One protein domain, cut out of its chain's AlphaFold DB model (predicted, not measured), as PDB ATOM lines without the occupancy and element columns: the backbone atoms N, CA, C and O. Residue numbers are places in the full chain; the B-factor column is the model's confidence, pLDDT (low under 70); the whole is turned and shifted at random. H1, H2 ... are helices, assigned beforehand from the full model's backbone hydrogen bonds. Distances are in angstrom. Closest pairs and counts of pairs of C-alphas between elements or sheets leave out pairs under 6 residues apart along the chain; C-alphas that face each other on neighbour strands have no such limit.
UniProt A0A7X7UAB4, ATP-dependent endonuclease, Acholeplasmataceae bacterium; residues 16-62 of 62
ATOM      1  N   GLU A  16     159.513 156.837  95.729       78.44
ATOM      2  CA  GLU A  16     160.047 155.483  95.566       78.44
ATOM      3  C   GLU A  16     161.418 155.493  94.869       78.44
ATOM      4  O   GLU A  16     162.345 154.824  95.311       78.44
ATOM      5  N   SER A  17     161.582 156.327  93.835       80.00
ATOM      6  CA  SER A  17     162.876 156.504  93.161       80.00
ATOM      7  C   SER A  17     163.907 157.187  94.059       80.00
ATOM      8  O   SER A  17     165.079 156.831  94.011       80.00
ATOM      9  N   PHE A  18     163.478 158.146  94.884       82.38
ATOM     10  CA  PHE A  18     164.338 158.803  95.867       82.38
ATOM     11  C   PHE A  18     164.879 157.806  96.899       82.38
ATOM     12  O   PHE A  18     166.066 157.821  97.211       82.38
ATOM     13  N   LEU A  19     164.018 156.906  97.376       79.44
ATOM     14  CA  LEU A  19     164.373 155.859  98.334       79.44
ATOM     15  C   LEU A  19     165.084 154.657  97.692       79.44
ATOM     16  O   LEU A  19     165.508 153.756  98.410       79.44
ATOM     17  N   GLY A  20     165.222 154.633  96.362       79.81
ATOM     18  CA  GLY A  20     165.846 153.532  95.625       79.81
ATOM     19  C   GLY A  20     165.018 152.245  95.598       79.81
ATOM     20  O   GLY A  20     165.560 151.185  95.298       79.81
ATOM     21  N   ILE A  21     163.720 152.317  95.904       81.00
ATOM     22  CA  ILE A  21     162.833 151.152  95.946       81.00
ATOM     23  C   ILE A  21     162.104 150.968  94.616       81.00
ATOM     24  O   ILE A  21     161.824 151.924  93.887       81.00
ATOM     25  N   THR A  22     161.760 149.720  94.309       79.31
ATOM     26  CA  THR A  22     161.029 149.384  93.086       79.31
ATOM     27  C   THR A  22     159.648 150.041  93.116       79.31
ATOM     28  O   THR A  22     158.877 149.762  94.041       79.31
ATOM     29  N   PRO A  23     159.308 150.894  92.133       74.75
ATOM     30  CA  PRO A  23     158.028 151.580  92.124       74.75
ATOM     31  C   PRO A  23     156.879 150.592  91.932       74.75
ATOM     32  O   PRO A  23     156.969 149.652  91.135       74.75
ATOM     33  N   VAL A  24     155.770 150.827  92.629       77.50
ATOM     34  CA  VAL A  24     154.537 150.072  92.384       77.50
ATOM     35  C   VAL A  24     153.988 150.380  90.985       77.50
ATOM     36  O   VAL A  24     154.164 151.485  90.460       77.50
ATOM     37  N   PRO A  25     153.289 149.428  90.341       76.50
ATOM     38  CA  PRO A  25     152.668 149.674  89.047       76.50
ATOM     39  C   PRO A  25     151.729 150.887  89.116       76.50
ATOM     40  O   PRO A  25     150.928 151.000  90.042       76.50
ATOM     41  N   LYS A  26     151.778 151.756  88.091       69.19
ATOM     42  CA  LYS A  26     151.010 153.022  87.990       69.19
ATOM     43  C   LYS A  26     149.508 152.900  88.286       69.19
ATOM     44  O   LYS A  26     148.871 153.889  88.627       69.19
ATOM     45  N   ASN A  27     148.942 151.700  88.160       76.69
ATOM     46  CA  ASN A  27     147.533 151.418  88.422       76.69
ATOM     47  C   ASN A  27     147.199 151.239  89.922       76.69
ATOM     48  O   ASN A  27     146.038 151.090  90.290       76.69
ATOM     49  N   ARG A  28     148.212 151.206  90.795       77.44
ATOM     50  CA  ARG A  28     148.099 150.975  92.244       77.44
ATOM     51  C   ARG A  28     148.888 152.025  93.027       77.44
ATOM     52  O   ARG A  28     149.626 151.689  93.945       77.44
ATOM     53  N   ASN A  29     148.703 153.303  92.694       73.75
ATOM     54  CA  ASN A  29     149.323 154.410  93.434       73.75
ATOM     55  C   ASN A  29     148.987 154.401  94.939       73.75
ATOM     56  O   ASN A  29     149.771 154.897  95.737       73.75
ATOM     57  N   ASP A  30     147.861 153.798  95.323       78.44
ATOM     58  CA  ASP A  30     147.462 153.580  96.720       78.44
ATOM     59  C   ASP A  30     148.462 152.704  97.503       78.44
ATOM     60  O   ASP A  30     148.663 152.879  98.699       78.44
ATOM     61  N   LEU A  31     149.177 151.813  96.806       80.62
ATOM     62  CA  LEU A  31     150.204 150.963  97.402       80.62
ATOM     63  C   LEU A  31     151.556 151.666  97.547       80.62
ATOM     64  O   LEU A  31     152.428 151.097  98.190       80.62
ATOM     65  N   LYS A  32     151.754 152.875  97.001       79.12
ATOM     66  CA  LYS A  32     153.008 153.635  97.162       79.12
ATOM     67  C   LYS A  32     153.409 153.803  98.632       79.12
ATOM     68  O   LYS A  32     154.517 153.393  98.978       79.12
ATOM     69  N   PRO A  33     152.549 154.348  99.520       80.88
ATOM     70  CA  PRO A  33     152.899 154.492 100.931       80.88
ATOM     71  C   PRO A  33     153.184 153.140 101.594       80.88
ATOM     72  O   PRO A  33     154.133 153.023 102.363       80.88
ATOM     73  N   LEU A  34     152.413 152.105 101.257       82.88
ATOM     74  CA  LEU A  34     152.578 150.773 101.834       82.88
ATOM     75  C   LEU A  34     153.875 150.098 101.367       82.88
ATOM     76  O   LEU A  34     154.557 149.466 102.163       82.88
ATOM     77  N   ASN A  35     154.246 150.276 100.099       82.94
ATOM     78  CA  ASN A  35     155.503 149.809  99.529       82.94
ATOM     79  C   ASN A  35     156.690 150.474 100.229       82.94
ATOM     80  O   ASN A  35     157.634 149.796 100.616       82.94
ATOM     81  N   VAL A  36     156.618 151.784 100.462       82.75
ATOM     82  CA  VAL A  36     157.669 152.508 101.180       82.75
ATOM     83  C   VAL A  36     157.815 152.010 102.614       82.75
ATOM     84  O   VAL A  36     158.921 151.669 103.018       82.75
ATOM     85  N   LEU A  37     156.713 151.932 103.367       83.31
ATOM     86  CA  LEU A  37     156.735 151.448 104.750       83.31
ATOM     87  C   LEU A  37     157.262 150.015 104.828       83.31
ATOM     88  O   LEU A  37     158.116 149.720 105.656       83.31
ATOM     89  N   LYS A  38     156.824 149.152 103.908       85.56
ATOM     90  CA  LYS A  38     157.286 147.769 103.835       85.56
ATOM     91  C   LYS A  38     158.785 147.678 103.553       85.56
ATOM     92  O   LYS A  38     159.470 146.936 104.237       85.56
ATOM     93  N   ASN A  39     159.308 148.429 102.583       84.88
ATOM     94  CA  ASN A  39     160.747 148.427 102.290       84.88
ATOM     95  C   ASN A  39     161.574 149.071 103.412       84.88
ATOM     96  O   ASN A  39     162.725 148.689 103.607       84.88
ATOM     97  N   PHE A  40     160.999 150.027 104.148       83.44
ATOM     98  CA  PHE A  40     161.624 150.612 105.331       83.44
ATOM     99  C   PHE A  40     161.746 149.587 106.461       83.44
ATOM    100  O   PHE A  40     162.823 149.450 107.031       83.44
ATOM    101  N   GLU A  41     160.674 148.843 106.754       83.06
ATOM    102  CA  GLU A  41     160.703 147.765 107.753       83.06
ATOM    103  C   GLU A  41     161.618 146.604 107.338       83.06
ATOM    104  O   GLU A  41     162.325 146.058 108.179       83.06
ATOM    105  N   ASP A  42     161.646 146.255 106.050       84.06
ATOM    106  CA  ASP A  42     162.485 145.172 105.516       84.06
ATOM    107  C   ASP A  42     163.978 145.558 105.435       84.06
ATOM    108  O   ASP A  42     164.838 144.702 105.256       84.06
ATOM    109  N   GLY A  43     164.308 146.849 105.574       81.94
ATOM    110  CA  GLY A  43     165.680 147.349 105.455       81.94
ATOM    111  C   GLY A  43     166.194 147.444 104.013       81.94
ATOM    112  O   GLY A  43     167.392 147.600 103.798       81.94
ATOM    113  N   ASN A  44     165.301 147.403 103.018       81.69
ATOM    114  CA  ASN A  44     165.633 147.567 101.594       81.69
ATOM    115  C   ASN A  44     165.863 149.030 101.180       81.69
ATOM    116  O   ASN A  44     166.100 149.314 100.007       81.69
ATOM    117  N   ILE A  45     165.766 149.972 102.121       82.38
ATOM    118  CA  ILE A  45     166.061 151.385 101.886       82.38
ATOM    119  C   ILE A  45     167.467 151.676 102.398       82.38
ATOM    120  O   ILE A  45     167.780 151.423 103.562       82.38
ATOM    121  N   ALA A  46     168.301 152.265 101.543       82.19
ATOM    122  CA  ALA A  46     169.635 152.696 101.934       82.19
ATOM    123  C   ALA A  46     169.564 153.716 103.082       82.19
ATOM    124  O   ALA A  46     168.823 154.702 103.014       82.19
ATOM    125  N   VAL A  47     170.376 153.502 104.120       81.25
ATOM    126  CA  VAL A  47     170.444 154.387 105.295       81.25
ATOM    127  C   VAL A  47     170.762 155.826 104.884       81.25
ATOM    128  O   VAL A  47     170.112 156.744 105.375       81.25
ATOM    129  N   GLU A  48     171.644 156.010 103.896       83.19
ATOM    130  CA  GLU A  48     171.974 157.319 103.316       83.19
ATOM    131  C   GLU A  48     170.722 158.076 102.843       83.19
ATOM    132  O   GLU A  48     170.562 159.257 103.137       83.19
ATOM    133  N   LYS A  49     169.772 157.394 102.187       83.25
ATOM    134  CA  LYS A  49     168.519 158.015 101.723       83.25
ATOM    135  C   LYS A  49     167.566 158.360 102.856       83.25
ATOM    136  O   LYS A  49     166.858 159.362 102.771       83.25
ATOM    137  N   ILE A  50     167.554 157.571 103.926       83.44
ATOM    138  CA  ILE A  50     166.772 157.872 105.131       83.44
ATOM    139  C   ILE A  50     167.348 159.103 105.841       83.44
ATOM    140  O   ILE A  50     166.587 159.942 106.324       83.44
ATOM    141  N   GLU A  51     168.673 159.220 105.918       86.12
ATOM    142  CA  GLU A  51     169.346 160.392 106.482       86.12
ATOM    143  C   GLU A  51     169.090 161.649 105.644       86.12
ATOM    144  O   GLU A  51     168.646 162.652 106.199       86.12
ATOM    145  N   GLU A  52     169.220 161.554 104.317       84.31
ATOM    146  CA  GLU A  52     168.908 162.629 103.364       84.31
ATOM    147  C   GLU A  52     167.444 163.095 103.530       84.31
ATOM    148  O   GLU A  52     167.158 164.290 103.631       84.31
ATOM    149  N   LEU A  53     166.501 162.154 103.693       83.31
ATOM    150  CA  LEU A  53     165.097 162.456 103.986       83.31
ATOM    151  C   LEU A  53     164.912 163.183 105.328       83.31
ATOM    152  O   LEU A  53     164.143 164.143 105.424       83.31
ATOM    153  N   LYS A  54     165.600 162.730 106.382       84.75
ATOM    154  CA  LYS A  54     165.553 163.361 107.709       84.75
ATOM    155  C   LYS A  54     166.126 164.772 107.673       84.75
ATOM    156  O   LYS A  54     165.580 165.650 108.340       84.75
ATOM    157  N   GLU A  55     167.192 165.005 106.914       86.44
ATOM    158  CA  GLU A  55     167.764 166.338 106.713       86.44
ATOM    159  C   GLU A  55     166.797 167.266 105.987       86.44
ATOM    160  O   GLU A  55     166.595 168.398 106.433       86.44
ATOM    161  N   ILE A  56     166.130 166.778 104.935       83.19
ATOM    162  CA  ILE A  56     165.076 167.526 104.247       83.19
ATOM    163  C   ILE A  56     163.989 167.920 105.252       83.19
ATOM    164  O   ILE A  56     163.726 169.107 105.420       83.19
ATOM    165  N   VAL A  57     163.408 166.961 105.985       81.88
ATOM    166  CA  VAL A  57     162.343 167.225 106.973       81.88
ATOM    167  C   VAL A  57     162.797 168.202 108.063       81.88
ATOM    168  O   VAL A  57     162.044 169.109 108.428       81.88
ATOM    169  N   LYS A  58     164.036 168.072 108.557       81.50
ATOM    170  CA  LYS A  58     164.632 169.048 109.480       81.50
ATOM    171  C   LYS A  58     164.687 170.438 108.855       81.50
ATOM    172  O   LYS A  58     164.247 171.388 109.487       81.50
ATOM    173  N   ASN A  59     165.154 170.570 107.615       78.31
ATOM    174  CA  ASN A  59     165.228 171.854 106.915       78.31
ATOM    175  C   ASN A  59     163.835 172.461 106.642       78.31
ATOM    176  O   ASN A  59     163.696 173.684 106.591       78.31
ATOM    177  N   LEU A  60     162.800 171.624 106.506       72.06
ATOM    178  CA  LEU A  60     161.407 172.056 106.342       72.06
ATOM    179  C   LEU A  60     160.755 172.564 107.634       72.06
ATOM    180  O   LEU A  60     159.851 173.395 107.567       72.06
ATOM    181  N   THR A  61     161.191 172.062 108.791       61.72
ATOM    182  CA  THR A  61     160.575 172.348 110.103       61.72
ATOM    183  C   THR A  61     161.223 173.548 110.819       61.72
ATOM    184  O   THR A  61     160.769 173.934 111.895       61.72
ATOM    185  N   ILE A  62     162.262 174.152 110.227       49.72
ATOM    186  CA  ILE A  62     162.980 175.334 110.750       49.72
ATOM    187  C   ILE A  62     162.416 176.626 110.155       49.72
ATOM    188  O   ILE A  62     162.408 176.745 108.905       49.72
TER     189      ILE A  62
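This is residues 16 to 62 of the 62 residues of the protein "ATP-dependent endonuclease" of Acholeplasmataceae bacterium (UniProt A0A7X7UAB4). From residue 16 an unnamed stretch, residues 16 to 30, loops past one side of H1, and then two helices, H1 and H2, form an open V joined near one end, with H2 the arm that reaches out. The printed part has 47 residues with two named helices, H1 then H2, no named strand, and the class all helix. It is only just loose, close to compact, with a radius of gyration of the C-alphas of 11.7 A, and elongated, spanning 36 by 20 by 15 A.

Look first at residues 25 to 30, which stand free. Next comes H1, residues 31 to 42; a tight link of 4 residues leads to H2, residues 47 to 61. H1 and H2 are apart, with no C-alpha of one within 8 A of the other. Residues 54 to 62, of which 54 to 61 belong to H2, stand free. In H1 and H2 every O i to N i+4 pair is within hydrogen-bond range.

Find C-alpha 31 at (150.204, 150.963, 97.402); from there H1 runs 15.8 A to C-alpha 42. H2 runs 21.1 A from C-alpha 47 at (170.444, 154.387, 105.295) to C-alpha 61 at (160.575, 172.348, 110.103).

The two C-alphas farthest apart, those of Asn 27 and Ile 62, are 36.2 A apart. The printed part has no cut. Residue 26 and residues 61 to 62 have pLDDT under 70.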